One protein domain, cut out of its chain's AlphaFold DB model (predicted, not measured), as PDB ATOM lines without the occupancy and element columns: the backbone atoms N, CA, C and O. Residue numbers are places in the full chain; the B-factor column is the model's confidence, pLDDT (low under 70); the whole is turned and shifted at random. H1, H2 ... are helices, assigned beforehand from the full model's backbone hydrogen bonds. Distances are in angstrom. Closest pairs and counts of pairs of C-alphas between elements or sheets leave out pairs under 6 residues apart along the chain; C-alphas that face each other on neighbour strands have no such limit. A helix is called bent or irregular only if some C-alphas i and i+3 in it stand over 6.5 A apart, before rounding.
ATOM      1  N   ASP A  34     -15.393  85.120 207.470       64.88
ATOM      2  CA  ASP A  34     -14.360  85.171 206.431       64.88
ATOM      3  C   ASP A  34     -13.641  83.819 206.249       64.88
ATOM      4  O   ASP A  34     -13.103  83.538 205.176       64.88
ATOM      5  N   GLU A  35     -13.662  82.945 207.262       75.25
ATOM      6  CA  GLU A  35     -13.034  81.618 207.210       75.25
ATOM      7  C   GLU A  35     -14.005  80.499 206.806       75.25
ATOM      8  O   GLU A  35     -13.534  79.416 206.461       75.25
ATOM      9  N   VAL A  36     -15.326  80.740 206.729       76.19
ATOM     10  CA  VAL A  36     -16.288  79.743 206.201       76.19
ATOM     11  C   VAL A  36     -15.887  79.307 204.788       76.19
ATOM     12  O   VAL A  36     -15.826  78.114 204.500       76.19
ATOM     13  N   GLY A  37     -15.515  80.262 203.927       80.50
ATOM     14  CA  GLY A  37     -15.001  79.965 202.586       80.50
ATOM     15  C   GLY A  37     -13.712  79.139 202.608       80.50
ATOM     16  O   GLY A  37     -13.557  78.215 201.814       80.50
ATOM     17  N   LEU A  38     -12.813  79.423 203.553       81.69
ATOM     18  CA  LEU A  38     -11.553  78.697 203.715       81.69
ATOM     19  C   LEU A  38     -11.773  77.268 204.237       81.69
ATOM     20  O   LEU A  38     -11.113  76.339 203.772       81.69
ATOM     21  N   ALA A  39     -12.711  77.072 205.164       83.38
ATOM     22  CA  ALA A  39     -13.097  75.761 205.676       83.38
ATOM     23  C   ALA A  39     -13.717  74.889 204.575       83.38
ATOM     24  O   ALA A  39     -13.335  73.725 204.437       83.38
ATOM     25  N   THR A  40     -14.605  75.466 203.760       87.12
ATOM     26  CA  THR A  40     -15.206  74.782 202.610       87.12
ATOM     27  C   THR A  40     -14.172  74.433 201.549       87.12
ATOM     28  O   THR A  40     -14.111  73.281 201.121       87.12
ATOM     29  N   ASP A  41     -13.294  75.367 201.174       83.19
ATOM     30  CA  ASP A  41     -12.204  75.087 200.231       83.19
ATOM     31  C   ASP A  41     -11.297  73.957 200.763       83.19
ATOM     32  O   ASP A  41     -10.960  73.018 200.036       83.19
ATOM     33  N   LEU A  42     -10.950  73.981 202.056       84.50
ATOM     34  CA  LEU A  42     -10.139  72.942 202.692       84.50
ATOM     35  C   LEU A  42     -10.841  71.579 202.721       84.50
ATOM     36  O   LEU A  42     -10.189  70.556 202.495       84.50
ATOM     37  N   TYR A  43     -12.145  71.551 203.014       88.56
ATOM     38  CA  TYR A  43     -12.940  70.329 202.958       88.56
ATOM     39  C   TYR A  43     -12.901  69.739 201.551       88.56
ATOM     40  O   TYR A  43     -12.514  68.584 201.398       88.56
ATOM     41  N   LEU A  44     -13.220  70.537 200.528       87.31
ATOM     42  CA  LEU A  44     -13.252  70.083 199.139       87.31
ATOM     43  C   LEU A  44     -11.898  69.527 198.690       87.31
ATOM     44  O   LEU A  44     -11.854  68.493 198.036       87.31
ATOM     45  N   LEU A  45     -10.792  70.156 199.097       83.62
ATOM     46  CA  LEU A  45      -9.440  69.682 198.789       83.62
ATOM     47  C   LEU A  45      -9.073  68.354 199.469       83.62
ATOM     48  O   LEU A  45      -8.223  67.629 198.956       83.62
ATOM     49  N   LYS A  46      -9.663  68.043 200.629       84.50
ATOM     50  CA  LYS A  46      -9.273  66.896 201.470       84.50
ATOM     51  C   LYS A  46     -10.346  65.816 201.602       84.50
ATOM     52  O   LYS A  46     -10.081  64.793 202.233       84.50
ATOM     53  N   MET A  47     -11.534  65.996 201.025       87.00
ATOM     54  CA  MET A  47     -12.687  65.115 201.259       87.00
ATOM     55  C   MET A  47     -12.438  63.646 200.890       87.00
ATOM     56  O   MET A  47     -13.085  62.773 201.465       87.00
ATOM     57  N   HIS A  48     -11.496  63.375 199.979       80.44
ATOM     58  CA  HIS A  48     -11.074  62.028 199.566       80.44
ATOM     59  C   HIS A  48      -9.933  61.445 200.411       80.44
ATOM     60  O   HIS A  48      -9.638  60.259 200.318       80.44
ATOM     61  N   SER A  49      -9.273  62.266 201.230       82.81
ATOM     62  CA  SER A  49      -8.222  61.832 202.161       82.81
ATOM     63  C   SER A  49      -8.779  61.413 203.523       82.81
ATOM     64  O   SER A  49      -8.093  60.749 204.298       82.81
ATOM     65  N   TYR A  50     -10.009  61.818 203.841       82.56
ATOM     66  CA  TYR A  50     -10.700  61.409 205.060       82.56
ATOM     67  C   TYR A  50     -11.318  60.026 204.895       82.56
ATOM     68  O   TYR A  50     -11.795  59.734 203.811       82.56
ATOM     69  N   PRO A  51     -11.420  59.204 205.954       84.81
ATOM     70  CA  PRO A  51     -12.289  58.031 205.923       84.81
ATOM     71  C   PRO A  51     -13.713  58.411 205.486       84.81
ATOM     72  O   PRO A  51     -14.232  59.431 205.947       84.81
ATOM     73  N   ALA A  52     -14.360  57.582 204.661       83.81
ATOM     74  CA  ALA A  52     -15.670  57.870 204.065       83.81
ATOM     75  C   ALA A  52     -16.716  58.355 205.088       83.81
ATOM     76  O   ALA A  52     -17.290  59.430 204.933       83.81
ATOM     77  N   TRP A  53     -16.868  57.638 206.206       84.62
ATOM     78  CA  TRP A  53     -17.796  58.005 207.282       84.62
ATOM     79  C   TRP A  53     -17.516  59.393 207.885       84.62
ATOM     80  O   TRP A  53     -18.438  60.085 208.318       84.62
ATOM     81  N   TYR A  54     -16.247  59.809 207.938       84.56
ATOM     82  CA  TYR A  54     -15.860  61.101 208.499       84.56
ATOM     83  C   TYR A  54     -16.101  62.226 207.497       84.56
ATOM     84  O   TYR A  54     -16.623  63.276 207.869       84.56
ATOM     85  N   SER A  55     -15.785  61.974 206.224       86.31
ATOM     86  CA  SER A  55     -16.130  62.873 205.122       86.31
ATOM     87  C   SER A  55     -17.641  63.132 205.079       86.31
ATOM     88  O   SER A  55     -18.070  64.284 205.003       86.31
ATOM     89  N   ASP A  56     -18.446  62.080 205.250       86.19
ATOM     90  CA  ASP A  56     -19.907  62.157 205.319       86.19
ATOM     91  C   ASP A  56     -20.400  62.943 206.534       86.19
ATOM     92  O   ASP A  56     -21.321  63.755 206.423       86.19
ATOM     93  N   TYR A  57     -19.795  62.719 207.703       86.94
ATOM     94  CA  TYR A  57     -20.124  63.466 208.912       86.94
ATOM     95  C   TYR A  57     -19.857  64.966 208.737       86.94
ATOM     96  O   TYR A  57     -20.739  65.774 209.032       86.94
ATOM     97  N   LEU A  58     -18.669  65.345 208.246       87.19
ATOM     98  CA  LEU A  58     -18.316  66.749 208.023       87.19
ATOM     99  C   LEU A  58     -19.248  67.399 206.998       87.19
ATOM    100  O   LEU A  58     -19.744  68.504 207.230       87.19
ATOM    101  N   PHE A  59     -19.552  66.681 205.916       88.19
ATOM    102  CA  PHE A  59     -20.444  67.173 204.881       88.19
ATOM    103  C   PHE A  59     -21.854  67.452 205.401       88.19
ATOM    104  O   PHE A  59     -22.371  68.560 205.265       88.19
ATOM    105  N   ASN A  60     -22.476  66.445 206.017       86.38
ATOM    106  CA  ASN A  60     -23.867  66.534 206.447       86.38
ATOM    107  C   ASN A  60     -24.052  67.515 207.604       86.38
ATOM    108  O   ASN A  60     -25.092  68.164 207.700       86.38
ATOM    109  N   LYS A  61     -23.062  67.610 208.497       86.94
ATOM    110  CA  LYS A  61     -23.159  68.465 209.678       86.94
ATOM    111  C   LYS A  61     -22.832  69.927 209.392       86.94
ATOM    112  O   LYS A  61     -23.386  70.790 210.069       86.94
ATOM    113  N   TYR A  62     -21.936  70.195 208.444       87.31
ATOM    114  CA  TYR A  62     -21.409  71.540 208.221       87.31
ATOM    115  C   TYR A  62     -21.511  71.967 206.751       87.31
ATOM    116  O   TYR A  62     -22.187  72.951 206.446       87.31
ATOM    117  N   GLU A  63     -20.911  71.214 205.825       87.44
ATOM    118  CA  GLU A  63     -20.684  71.732 204.466       87.44
ATOM    119  C   GLU A  63     -21.913  71.872 203.609       87.44
ATOM    120  O   GLU A  63     -21.942  72.763 202.768       87.44
ATOM    121  N   LYS A  64     -22.949  71.065 203.820       85.38
ATOM    122  CA  LYS A  64     -24.170  71.187 203.024       85.38
ATOM    123  C   LYS A  64     -24.732  72.616 203.038       85.38
ATOM    124  O   LYS A  64     -25.140  73.107 201.995       85.38
ATOM    125  N   ASN A  65     -24.698  73.287 204.193       82.00
ATOM    126  CA  ASN A  65     -25.173  74.667 204.330       82.00
ATOM    127  C   ASN A  65     -24.097  75.694 203.946       82.00
ATOM    128  O   ASN A  65     -24.409  76.708 203.322       82.00
ATOM    129  N   ASN A  66     -22.832  75.435 204.294       84.38
ATOM    130  CA  ASN A  66     -21.732  76.350 203.979       84.38
ATOM    131  C   ASN A  66     -21.499  76.455 202.474       84.38
ATOM    132  O   ASN A  66     -21.282  77.550 201.971       84.38
ATOM    133  N   LEU A  67     -21.607  75.344 201.743       84.56
ATOM    134  CA  LEU A  67     -21.474  75.320 200.291       84.56
ATOM    135  C   LEU A  67     -22.474  76.258 199.625       84.56
ATOM    136  O   LEU A  67     -22.083  76.980 198.719       84.56
ATOM    137  N   THR A  68     -23.724  76.305 200.092       74.69
ATOM    138  CA  THR A  68     -24.722  77.275 199.615       74.69
ATOM    139  C   THR A  68     -24.247  78.709 199.858       74.69
ATOM    140  O   THR A  68     -24.195  79.504 198.926       74.69
ATOM    141  N   LEU A  69     -23.816  79.017 201.084       77.19
ATOM    142  CA  LEU A  69     -23.369  80.360 201.464       77.19
ATOM    143  C   LEU A  69     -22.115  80.816 200.700       77.19
ATOM    144  O   LEU A  69     -22.034  81.958 200.253       77.19
ATOM    145  N   VAL A  70     -21.137  79.928 200.523       79.81
ATOM    146  CA  VAL A  70     -19.874  80.232 199.840       79.81
ATOM    147  C   VAL A  70     -20.069  80.265 198.327       79.81
ATOM    148  O   VAL A  70     -19.496  81.131 197.665       79.81
ATOM    149  N   ALA A  71     -20.898  79.380 197.763       75.19
ATOM    150  CA  ALA A  71     -21.243  79.416 196.341       75.19
ATOM    151  C   ALA A  71     -21.952  80.718 195.958       75.19
ATOM    152  O   ALA A  71     -21.807  81.189 194.829       75.19
ATOM    153  N   ASP A  72     -22.643  81.340 196.917       69.81
ATOM    154  CA  ASP A  72     -23.234  82.659 196.745       69.81
ATOM    155  C   ASP A  72     -22.240  83.814 196.709       69.81
ATOM    156  O   ASP A  72     -22.583  84.918 196.289       69.81
ATOM    157  N   GLN A  73     -20.998  83.589 197.106       71.62
ATOM    158  CA  GLN A  73     -20.014  84.655 197.262       71.62
ATOM    159  C   GLN A  73     -18.759  84.421 196.418       71.62
ATOM    160  O   GLN A  73     -17.998  85.354 196.165       71.62
ATOM    161  N   SER A  74     -18.529  83.190 195.952       73.88
ATOM    162  CA  SER A  74     -17.282  82.794 195.310       73.88
ATOM    163  C   SER A  74     -17.476  81.670 194.288       73.88
ATOM    164  O   SER A  74     -18.133  80.672 194.578       73.88
ATOM    165  N   PRO A  75     -16.810  81.742 193.119       71.69
ATOM    166  CA  PRO A  75     -16.802  80.651 192.150       71.69
ATOM    167  C   PRO A  75     -15.866  79.486 192.528       71.69
ATOM    168  O   PRO A  75     -15.814  78.493 191.804       71.69
ATOM    169  N   LYS A  76     -15.062  79.608 193.596       76.81
ATOM    170  CA  LYS A  76     -14.009  78.631 193.938       76.81
ATOM    171  C   LYS A  76     -14.522  77.219 194.250       76.81
ATOM    172  O   LYS A  76     -13.964  76.294 193.656       76.81
ATOM    173  N   PRO A  77     -15.570  77.017 195.081       80.69
ATOM    174  CA  PRO A  77     -16.028  75.669 195.433       80.69
ATOM    175  C   PRO A  77     -16.361  74.830 194.201       80.69
ATOM    176  O   PRO A  77     -16.001  73.659 194.087       80.69
ATOM    177  N   TYR A  78     -16.994  75.476 193.225       77.94
ATOM    178  CA  TYR A  78     -17.370  74.851 191.974       77.94
ATOM    179  C   TYR A  78     -16.157  74.485 191.117       77.94
ATOM    180  O   TYR A  78     -16.072  73.359 190.635       77.94
ATOM    181  N   LEU A  79     -15.164  75.373 190.997       76.88
ATOM    182  CA  LEU A  79     -13.927  75.065 190.270       76.88
ATOM    183  C   LEU A  79     -13.168  73.877 190.882       76.88
ATOM    184  O   LEU A  79     -12.653  73.050 190.130       76.88
ATOM    185  N   HIS A  80     -13.140  73.755 192.213       82.19
ATOM    186  CA  HIS A  80     -12.545  72.597 192.886       82.19
ATOM    187  C   HIS A  80     -13.252  71.294 192.500       82.19
ATOM    188  O   HIS A  80     -12.601  70.346 192.059       82.19
ATOM    189  N   ILE A  81     -14.584  71.258 192.587       85.38
ATOM    190  CA  ILE A  81     -15.378  70.081 192.205       85.38
ATOM    191  C   ILE A  81     -15.216  69.730 190.730       85.38
ATOM    192  O   ILE A  81     -15.091  68.554 190.390       85.38
ATOM    193  N   MET A  82     -15.132  70.725 189.851       78.50
ATOM    194  CA  MET A  82     -14.854  70.486 188.439       78.50
ATOM    195  C   MET A  82     -13.510  69.777 188.220       78.50
ATOM    196  O   MET A  82     -13.423  68.842 187.423       78.50
ATOM    197  N   SER A  83     -12.455  70.173 188.936       77.31
ATOM    198  CA  SER A  83     -11.169  69.472 188.857       77.31
ATOM    199  C   SER A  83     -11.283  68.006 189.290       77.31
ATOM    200  O   SER A  83     -10.694  67.141 188.644       77.31
ATOM    201  N   PHE A  84     -12.085  67.706 190.316       80.19
ATOM    202  CA  PHE A  84     -12.319  66.329 190.759       80.19
ATOM    203  C   PHE A  84     -13.143  65.506 189.770       80.19
ATOM    204  O   PHE A  84     -12.782  64.371 189.479       80.19
ATOM    205  N   ILE A  85     -14.206  66.067 189.195       81.81
ATOM    206  CA  ILE A  85     -14.991  65.374 188.163       81.81
ATOM    207  C   ILE A  85     -14.108  65.027 186.965       81.81
ATOM    208  O   ILE A  85     -14.206  63.933 186.420       81.81
ATOM    209  N   PHE A  86     -13.191  65.917 186.584       76.75
ATOM    210  CA  PHE A  86     -12.234  65.607 185.528       76.75
ATOM    211  C   PHE A  86     -11.320  64.423 185.878       76.75
ATOM    212  O   PHE A  86     -11.081  63.571 185.024       76.75
ATOM    213  N   ALA A  87     -10.842  64.340 187.120       77.12
ATOM    214  CA  ALA A  87     -10.074  63.191 187.599       77.12
ATOM    215  C   ALA A  87     -10.895  61.885 187.552       77.12
ATOM    216  O   ALA A  87     -10.406  60.867 187.059       77.12
ATOM    217  N   ILE A  88     -12.173  61.933 187.954       79.44
ATOM    218  CA  ILE A  88     -13.113  60.801 187.864       79.44
ATOM    219  C   ILE A  88     -13.282  60.337 186.410       79.44
ATOM    220  O   ILE A  88     -13.181  59.146 186.122       79.44
ATOM    221  N   GLU A  89     -13.497  61.262 185.471       75.69
ATOM    222  CA  GLU A  89     -13.677  60.943 184.046       75.69
ATOM    223  C   GLU A  89     -12.426  60.307 183.415       75.69
ATOM    224  O   GLU A  89     -12.533  59.492 182.496       75.69
ATOM    225  N   ARG A  90     -11.231  60.610 183.939       75.00
ATOM    226  CA  ARG A  90      -9.982  59.933 183.551       75.00
ATOM    227  C   ARG A  90      -9.847  58.517 184.121       75.00
ATOM    228  O   ARG A  90      -8.840  57.865 183.854       75.00
ATOM    229  N   LYS A  91     -10.868  58.021 184.832       68.44
ATOM    230  CA  LYS A  91     -10.911  56.703 185.483       68.44
ATOM    231  C   LYS A  91      -9.758  56.496 186.460       68.44
ATOM    232  O   LYS A  91      -9.196  55.405 186.544       68.44
ATOM    233  N   GLU A  92      -9.394  57.551 187.179       71.06
ATOM    234  CA  GLU A  92      -8.545  57.406 188.357       71.06
ATOM    235  C   GLU A  92      -9.278  56.492 189.366       71.06
ATOM    236  O   GLU A  92     -10.502  56.578 189.493       71.06
ATOM    237  N   ASP A  93      -8.559  55.562 190.008       67.50
ATOM    238  CA  ASP A  93      -9.136  54.534 190.893       67.50
ATOM    239  C   ASP A  93      -9.644  55.174 192.195       67.50
ATOM    240  O   ASP A  93      -8.926  55.296 193.190       67.50
ATOM    241  N   LEU A  94     -10.873  55.690 192.138       71.81
ATOM    242  CA  LEU A  94     -11.532  56.429 193.208       71.81
ATOM    243  C   LEU A  94     -12.673  55.596 193.798       71.81
ATOM    244  O   LEU A  94     -13.479  55.012 193.072       71.81
ATOM    245  N   ASP A  95     -12.776  55.596 195.128       78.62
ATOM    246  CA  ASP A  95     -13.870  54.932 195.844       78.62
ATOM    247  C   ASP A  95     -15.238  55.453 195.367       78.62
ATOM    248  O   ASP A  95     -15.459  56.663 195.234       78.62
ATOM    249  N   SER A  96     -16.183  54.534 195.155       79.31
ATOM    250  CA  SER A  96     -17.553  54.844 194.721       79.31
ATOM    251  C   SER A  96     -18.263  55.890 195.596       79.31
ATOM    252  O   SER A  96     -19.024  56.711 195.082       79.31
ATOM    253  N   THR A  97     -17.964  55.921 196.896       77.44
ATOM    254  CA  THR A  97     -18.513  56.887 197.854       77.44
ATOM    255  C   THR A  97     -18.041  58.301 197.537       77.44
ATOM    256  O   THR A  97     -18.821  59.252 197.564       77.44
ATOM    257  N   TYR A  98     -16.767  58.451 197.178       80.81
ATOM    258  CA  TYR A  98     -16.177  59.734 196.809       80.81
ATOM    259  C   TYR A  98     -16.664  60.230 195.453       80.81
ATOM    260  O   TYR A  98     -16.867  61.436 195.280       80.81
ATOM    261  N   ILE A  99     -16.902  59.314 194.513       83.25
ATOM    262  CA  ILE A  99     -17.533  59.629 193.228       83.25
ATOM    263  C   ILE A  99     -18.942  60.181 193.469       83.25
ATOM    264  O   ILE A  99     -19.257  61.278 193.008       83.25
ATOM    265  N   GLN A 100     -19.762  59.473 194.253       83.75
ATOM    266  CA  GLN A 100     -21.119  59.915 194.582       83.75
ATOM    267  C   GLN A 100     -21.113  61.277 195.288       83.75
ATOM    268  O   GLN A 100     -21.795  62.201 194.849       83.75
ATOM    269  N   ARG A 101     -20.271  61.442 196.318       84.88
ATOM    270  CA  ARG A 101     -20.118  62.703 197.062       84.88
ATOM    271  C   ARG A 101     -19.766  63.871 196.145       84.88
ATOM    272  O   ARG A 101     -20.329  64.953 196.292       84.88
ATOM    273  N   THR A 102     -18.856  63.657 195.197       87.38
ATOM    274  CA  THR A 102     -18.454  64.688 194.229       87.38
ATOM    275  C   THR A 102     -19.651  65.147 193.395       87.38
ATOM    276  O   THR A 102     -19.858  66.349 193.231       87.38
ATOM    277  N   TYR A 103     -20.481  64.211 192.927       85.44
ATOM    278  CA  TYR A 103     -21.691  64.538 192.173       85.44
ATOM    279  C   TYR A 103     -22.796  65.182 193.021       85.44
ATOM    280  O   TYR A 103     -23.525  66.032 192.510       85.44
ATOM    281  N   ASP A 104     -22.914  64.830 194.301       84.62
ATOM    282  CA  ASP A 104     -23.867  65.474 195.213       84.62
ATOM    283  C   ASP A 104     -23.482  66.936 195.475       84.62
ATOM    284  O   ASP A 104     -24.335  67.827 195.437       84.62
ATOM    285  N   ILE A 105     -22.188  67.201 195.689       87.56
ATOM    286  CA  ILE A 105     -21.673  68.565 195.851       87.56
ATOM    287  C   ILE A 105     -21.856  69.351 194.551       87.56
ATOM    288  O   ILE A 105     -22.323  70.488 194.593       87.56
ATOM    289  N   GLU A 106     -21.539  68.760 193.395       84.69
ATOM    290  CA  GLU A 106     -21.773  69.404 192.100       84.69
ATOM    291  C   GLU A 106     -23.241  69.815 191.945       84.69
ATOM    292  O   GLU A 106     -23.527  70.955 191.580       84.69
ATOM    293  N   ALA A 107     -24.176  68.921 192.278       81.31
ATOM    294  CA  ALA A 107     -25.600  69.209 192.193       81.31
ATOM    295  C   ALA A 107     -26.016  70.363 193.121       81.31
ATOM    296  O   ALA A 107     -26.752  71.247 192.686       81.31
ATOM    297  N   LEU A 108     -25.519  70.406 194.363       80.50
ATOM    298  CA  LEU A 108     -25.778  71.524 195.279       80.50
ATOM    299  C   LEU A 108     -25.250  72.849 194.725       80.50
ATOM    300  O   LEU A 108     -25.963  73.849 194.738       80.50
ATOM    301  N   LEU A 109     -24.024  72.859 194.207       80.62
ATOM    302  CA  LEU A 109     -23.406  74.063 193.657       80.62
ATOM    303  C   LEU A 109     -24.137  74.563 192.404       80.62
ATOM    304  O   LEU A 109     -24.309  75.770 192.244       80.62
ATOM    305  N   ILE A 110     -24.627  73.650 191.559       78.12
ATOM    306  CA  ILE A 110     -25.478  73.985 190.412       78.12
ATOM    307  C   ILE A 110     -26.823  74.560 190.872       78.12
ATOM    308  O   ILE A 110     -27.291  75.544 190.309       78.12
ATOM    309  N   CYS A 111     -27.455  73.968 191.884       76.00
ATOM    310  CA  CYS A 111     -28.819  74.341 192.263       76.00
ATOM    311  C   CYS A 111     -28.926  75.536 193.201       76.00
ATOM    312  O   CYS A 111     -29.984  76.157 193.260       76.00
ATOM    313  N   HIS A 112     -27.851  75.872 193.905       70.50
ATOM    314  CA  HIS A 112     -27.816  77.022 194.800       70.50
ATOM    315  C   HIS A 112     -26.973  78.175 194.257       70.50
ATOM    316  O   HIS A 112     -27.347  79.326 194.423       70.50
ATOM    317  N   GLY A 113     -25.854  77.882 193.592       61.00
ATOM    318  CA  GLY A 113     -24.851  78.890 193.248       61.00
ATOM    319  C   GLY A 113     -24.908  79.415 191.816       61.00
ATOM    320  O   GLY A 113     -24.077  80.249 191.455       61.00
ATOM    321  N   LEU A 114     -25.824  78.924 190.980       61.94
ATOM    322  CA  LEU A 114     -25.746  79.075 189.527       61.94
ATOM    323  C   LEU A 114     -26.886  79.943 188.976       61.94
ATOM    324  O   LEU A 114     -27.758  79.483 188.246       61.94
ATOM    325  N   ASP A 115     -26.855  81.233 189.326       61.41
ATOM    326  CA  ASP A 115     -27.612  82.255 188.596       61.41
ATOM    327  C   ASP A 115     -27.035  82.465 187.178       61.41
ATOM    328  O   ASP A 115     -25.903  82.068 186.874       61.41
ATOM    329  N   HIS A 116     -27.805  83.118 186.304       60.72
ATOM    330  CA  HIS A 116     -27.425  83.362 184.909       60.72
ATOM    331  C   HIS A 116     -26.047  84.034 184.754       60.72
ATOM    332  O   HIS A 116     -25.242  83.655 183.900       60.72
ATOM    333  N   LYS A 117     -25.731  85.019 185.607       63.53
ATOM    334  CA  LYS A 117     -24.447  85.737 185.552       63.53
ATOM    335  C   LYS A 117     -23.288  84.818 185.919       63.53
ATOM    336  O   LYS A 117     -22.219  84.903 185.315       63.53
ATOM    337  N   ARG A 118     -23.480  83.935 186.895       66.06
ATOM    338  CA  ARG A 118     -22.450  83.004 187.366       66.06
ATOM    339  C   ARG A 118     -22.247  81.843 186.408       66.06
ATOM    340  O   ARG A 118     -21.098  81.481 186.170       66.06
ATOM    341  N   LEU A 119     -23.312  81.333 185.787       70.94
ATOM    342  CA  LEU A 119     -23.221  80.347 184.707       70.94
ATOM    343  C   LEU A 119     -22.274  80.817 183.598       70.94
ATOM    344  O   LEU A 119     -21.415  80.055 183.158       70.94
ATOM    345  N   GLU A 120     -22.377  82.082 183.192       68.81
ATOM    346  CA  GLU A 120     -21.494  82.662 182.178       68.81
ATOM    347  C   GLU A 120     -20.045  82.820 182.669       68.81
ATOM    348  O   GLU A 120     -19.105  82.496 181.940       68.81
ATOM    349  N   VAL A 121     -19.831  83.225 183.929       68.06
ATOM    350  CA  VAL A 121     -18.486  83.237 184.545       68.06
ATOM    351  C   VAL A 121     -17.869  81.834 184.539       68.06
ATOM    352  O   VAL A 121     -16.690  81.679 184.202       68.06
ATOM    353  N   TYR A 122     -18.655  80.804 184.857       69.25
ATOM    354  CA  TYR A 122     -18.209  79.414 184.832       69.25
ATOM    355  C   TYR A 122     -17.896  78.942 183.414       69.25
ATOM    356  O   TYR A 122     -16.792  78.454 183.176       69.25
ATOM    357  N   LYS A 123     -18.792  79.160 182.445       70.44
ATOM    358  CA  LYS A 123     -18.557  78.831 181.028       70.44
ATOM    359  C   LYS A 123     -17.281  79.478 180.494       70.44
ATOM    360  O   LYS A 123     -16.506  78.821 179.802       70.44
ATOM    361  N   ASN A 124     -17.025  80.739 180.839       70.38
ATOM    362  CA  ASN A 124     -15.820  81.446 180.407       70.38
ATOM    363  C   ASN A 124     -14.542  80.863 181.022       70.38
ATOM    364  O   ASN A 124     -13.554  80.695 180.309       70.38
ATOM    365  N   LYS A 125     -14.559  80.475 182.304       66.38
ATOM    366  CA  LYS A 125     -13.417  79.778 182.922       66.38
ATOM    367  C   LYS A 125     -13.190  78.385 182.329       66.38
ATOM    368  O   LYS A 125     -12.043  78.017 182.098       66.38
ATOM    369  N   ILE A 126     -14.259  77.647 182.022       65.19
ATOM    370  CA  ILE A 126     -14.201  76.320 181.386       65.19
ATOM    371  C   ILE A 126     -13.583  76.399 179.987       65.19
ATOM    372  O   ILE A 126     -12.760  75.559 179.639       65.19
ATOM    373  N   LYS A 127     -13.934  77.419 179.191       65.38
ATOM    374  CA  LYS A 127     -13.351  77.642 177.854       65.38
ATOM    375  C   LYS A 127     -11.830  77.833 177.888       65.38
ATOM    376  O   LYS A 127     -11.166  77.493 176.915       65.38
ATOM    377  N   GLY A 128     -11.292  78.358 178.991       62.69
ATOM    378  CA  GLY A 128      -9.853  78.535 179.199       62.69
ATOM    379  C   GLY A 128      -9.119  77.287 179.703       62.69
ATOM    380  O   GLY A 128      -7.893  77.301 179.766       62.69
ATOM    381  N   MET A 129      -9.831  76.213 180.064       60.44
ATOM    382  CA  MET A 129      -9.210  74.966 180.507       60.44
ATOM    383  C   MET A 129      -8.868  74.092 179.292       60.44
ATOM    384  O   MET A 129      -9.766  73.736 178.523       60.44
ATOM    385  N   PRO A 130      -7.590  73.724 179.089       50.41
ATOM    386  CA  PRO A 130      -7.211  72.845 177.995       50.41
ATOM    387  C   PRO A 130      -7.858  71.474 178.214       50.41
ATOM    388  O   PRO A 130      -7.771  70.899 179.297       50.41
ATOM    389  N   THR A 131      -8.507  70.942 177.175       55.28
ATOM    390  CA  THR A 131      -9.090  69.586 177.117       55.28
ATOM    391  C   THR A 131     -10.151  69.255 178.164       55.28
ATOM    392  O   THR A 131      -9.882  68.572 179.148       55.28
ATOM    393  N   ASN A 132     -11.412  69.609 177.900       59.47
ATOM    394  CA  ASN A 132     -12.498  68.983 178.647       59.47
ATOM    395  C   ASN A 132     -13.762  68.749 177.816       59.47
ATOM    396  O   ASN A 132     -14.721  69.516 177.866       59.47
ATOM    397  N   VAL A 133     -13.756  67.654 177.054       63.34
ATOM    398  CA  VAL A 133     -14.916  67.189 176.277       63.34
ATOM    399  C   VAL A 133     -16.129  66.952 177.184       63.34
ATOM    400  O   VAL A 133     -17.244  67.246 176.769       63.34
ATOM    401  N   TYR A 134     -15.935  66.491 178.427       65.81
ATOM    402  CA  TYR A 134     -17.023  66.296 179.391       65.81
ATOM    403  C   TYR A 134     -17.693  67.625 179.752       65.81
ATOM    404  O   TYR A 134     -18.905  67.770 179.587       65.81
ATOM    405  N   PHE A 135     -16.917  68.628 180.174       65.88
ATOM    406  CA  PHE A 135     -17.480  69.926 180.535       65.88
ATOM    407  C   PHE A 135     -18.013  70.682 179.332       65.88
ATOM    408  O   PHE A 135     -19.076  71.278 179.438       65.88
ATOM    409  N   GLN A 136     -17.358  70.608 178.177       66.50
ATOM    410  CA  GLN A 136     -17.926  71.161 176.952       66.50
ATOM    411  C   GLN A 136     -19.263  70.479 176.625       66.50
ATOM    412  O   GLN A 136     -20.255  71.162 176.414       66.50
ATOM    413  N   LYS A 137     -19.359  69.146 176.677       70.06
ATOM    414  CA  LYS A 137     -20.609  68.423 176.386       70.06
ATOM    415  C   LYS A 137     -21.722  68.717 177.400       70.06
ATOM    416  O   LYS A 137     -22.872  68.882 176.999       70.06
ATOM    417  N   LYS A 138     -21.396  68.790 178.692       72.31
ATOM    418  CA  LYS A 138     -22.353  69.065 179.775       72.31
ATOM    419  C   LYS A 138     -22.797  70.529 179.797       72.31
ATOM    420  O   LYS A 138     -23.985  70.792 179.951       72.31
ATOM    421  N   TYR A 139     -21.868  71.468 179.592       66.19
ATOM    422  CA  TYR A 139     -22.105  72.905 179.770       66.19
ATOM    423  C   TYR A 139     -22.396  73.689 178.482       66.19
ATOM    424  O   TYR A 139     -22.961  74.778 178.574       66.19
ATOM    425  N   ASN A 140     -22.119  73.150 177.285       66.69
ATOM    426  CA  ASN A 140     -22.496  73.807 176.020       66.69
ATOM    427  C   ASN A 140     -24.017  73.934 175.848       66.69
ATOM    428  O   ASN A 140     -24.477  74.878 175.215       66.69
ATOM    429  N   ASN A 141     -24.788  73.016 176.436       64.69
ATOM    430  CA  ASN A 141     -26.253  73.035 176.390       64.69
ATOM    431  C   ASN A 141     -26.883  73.533 177.697       64.69
ATOM    432  O   ASN A 141     -28.105  73.541 177.822       64.69
ATOM    433  N   PHE A 142     -26.059  73.917 178.676       66.56
ATOM    434  CA  PHE A 142     -26.537  74.342 179.983       66.56
ATOM    435  C   PHE A 142     -26.943  75.821 179.915       66.56
ATOM    436  O   PHE A 142     -26.107  76.719 179.789       66.56
ATOM    437  N   ASN A 143     -28.248  76.058 179.926       65.94
ATOM    438  CA  ASN A 143     -28.923  77.346 180.072       65.94
ATOM    439  C   ASN A 143     -29.832  77.331 181.314       65.94
ATOM    440  O   ASN A 143     -30.020  76.276 181.925       65.94
ATOM    441  N   ASP A 144     -30.405  78.478 181.671       63.72
ATOM    442  CA  ASP A 144     -31.238  78.632 182.871       63.72
ATOM    443  C   ASP A 144     -32.371  77.586 182.927       63.72
ATOM    444  O   ASP A 144     -32.553  76.925 183.948       63.72
ATOM    445  N   ASP A 145     -33.051  77.322 181.807       69.75
ATOM    446  CA  ASP A 145     -34.117  76.313 181.728       69.75
ATOM    447  C   ASP A 145     -33.616  74.889 182.009       69.75
ATOM    448  O   ASP A 145     -34.272  74.100 182.695       69.75
ATOM    449  N   SER A 146     -32.454  74.527 181.468       73.88
ATOM    450  CA  SER A 146     -31.839  73.219 181.700       73.88
ATOM    451  C   SER A 146     -31.295  73.077 183.124       73.88
ATOM    452  O   SER A 146     -31.384  71.986 183.687       73.88
ATOM    453  N   ALA A 147     -30.813  74.168 183.728       69.12
ATOM    454  CA  ALA A 147     -30.374  74.213 185.116       69.12
ATOM    455  C   ALA A 147     -31.564  74.016 186.064       69.12
ATOM    456  O   ALA A 147     -31.525  73.153 186.938       69.12
ATOM    457  N   ILE A 148     -32.672  74.724 185.817       70.56
ATOM    458  CA  ILE A 148     -33.929  74.565 186.557       70.56
ATOM    459  C   ILE A 148     -34.442  73.126 186.439       70.56
ATOM    460  O   ILE A 148     -34.729  72.491 187.453       70.56
ATOM    461  N   LYS A 149     -34.510  72.568 185.222       74.62
ATOM    462  CA  LYS A 149     -34.929  71.170 185.007       74.62
ATOM    463  C   LYS A 149     -34.016  70.180 185.722       74.62
ATOM    464  O   LYS A 149     -34.514  69.246 186.344       74.62
ATOM    465  N   TYR A 150     -32.701  70.387 185.662       77.38
ATOM    466  CA  TYR A 150     -31.720  69.566 186.370       77.38
ATOM    467  C   TYR A 150     -31.967  69.589 187.884       77.38
ATOM    468  O   TYR A 150     -32.014  68.535 188.517       77.38
ATOM    469  N   CYS A 151     -32.206  70.771 188.450       74.94
ATOM    470  CA  CYS A 151     -32.454  70.940 189.877       74.94
ATOM    471  C   CYS A 151     -33.791  70.367 190.331       74.94
ATOM    472  O   CYS A 151     -33.844  69.695 191.359       74.94
ATOM    473  N   ILE A 152     -34.850  70.531 189.537       72.38
ATOM    474  CA  ILE A 152     -36.139  69.876 189.779       72.38
ATOM    475  C   ILE A 152     -35.971  68.354 189.733       72.38
ATOM    476  O   ILE A 152     -36.409  67.659 190.646       72.38
ATOM    477  N   GLN A 153     -35.286  67.823 188.717       77.06
ATOM    478  CA  GLN A 153     -35.059  66.384 188.582       77.06
ATOM    479  C   GLN A 153     -34.247  65.821 189.752       77.06
ATOM    480  O   GLN A 153     -34.556  64.737 190.241       77.06
ATOM    481  N   LYS A 154     -33.227  66.546 190.225       74.12
ATOM    482  CA  LYS A 154     -32.437  66.163 191.402       74.12
ATOM    483  C   LYS A 154     -33.223  66.278 192.704       74.12
ATOM    484  O   LYS A 154     -33.070  65.412 193.555       74.12
ATOM    485  N   ALA A 155     -34.106  67.263 192.847       63.12
ATOM    486  CA  ALA A 155     -35.014  67.354 193.989       63.12
ATOM    487  C   ALA A 155     -36.020  66.185 194.018       63.12
ATOM    488  O   ALA A 155     -36.256  65.604 195.074       63.12
ATOM    489  N   ILE A 156     -36.563  65.800 192.855       57.28
ATOM    490  CA  ILE A 156     -37.482  64.656 192.699       57.28
ATOM    491  C   ILE A 156     -36.764  63.334 192.976       57.28
ATOM    492  O   ILE A 156     -37.259  62.506 193.738       57.28
ATOM    493  N   ASN A 157     -35.582  63.151 192.386       59.47
ATOM    494  CA  ASN A 157     -34.770  61.947 192.560       59.47
ATOM    495  C   ASN A 157     -34.053  61.904 193.913       59.47
ATOM    496  O   ASN A 157     -33.417  60.896 194.204       59.47
ATOM    497  N   ARG A 158     -34.207  62.972 194.707       46.34
ATOM    498  CA  ARG A 158     -33.530  63.260 195.965       46.34
ATOM    499  C   ARG A 158     -32.004  63.297 195.815       46.34
ATOM    500  O   ARG A 158     -31.349  62.295 195.545       46.34
TER     501      ARG A 158
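AT A GLANCE: This is residues 34 to 158 of the 159 residues of an uncharacterized protein of Acinetobacter sp. WCHAc060025 (UniProt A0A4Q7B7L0). H4 runs through the middle of a group of helices; H3 and H4 make a hairpin, H1 packs on H3, arm H2b of the bent H2 packs on H4 with H4's residues 108 to 113, and H7 packs across H4 with H4's residues 107 to 111. H5 and H6 make a second, small hairpin, loosely joined to the rest. The printed part has 125 residues with seven named helices, H1 to H7 in chain order, and no named strand: all helix. It is compact and rounded, with a radius of gyration of the C-alphas of 14.2 A and spans of 36 by 31 by 31 A.

HOW THE PARTS SIT: H1, residues 34 to 46, is only just irregular: C-alphas 34 and 37 are 6.50 A apart. H2, residues 52 to 71, is one helix by its hydrogen bonds but bent, with C-alphas 61 and 64 7.3 A apart; its arms are H2a, residues 52 to 61, and H2b, residues 64 to 71. H1 touches H2b with residues 36 to 40 alone, the closest C-alphas being Gly 37 and Val 70, 5.6 A. H3, residues 76 to 89, and H4, residues 96 to 113, form a hairpin; the closest C-alphas are Tyr 78 and Leu 109, 6.3 A. H2b touches H4 at C-alphas 71 and 113, the closest, 4.8 A. H5, residues 116 to 127, and H6, residues 133 to 139, form a hairpin, with closest C-alphas 123 and 139, 7.0 A. H7, residues 144 to 156, touches H4 at a steep tilt of 51 degrees; the closest C-alphas are Cys 111 and Cys 151, 5.5 A. O i to N i+4 pairs are within hydrogen-bond range throughout H2a, H3, H4, H5, H6 and H7, in 8 of 9 in H1 and 3 of 4 in H2b.

IN THESE COORDINATES: H1 begins at C-alpha 34 (-14.360, 85.171, 206.431), and H7 ends at C-alpha 156 (-37.482, 64.656, 192.699). H4 is 25.2 A long and H3 20.3 A.

THE WHOLE: C-alphas 51 and 145 are farthest apart, 37.4 A. The printed part has no cut and no long link. Mean pLDDT is 75.2 over the printed part; residues 125 to 136 are among those under 70.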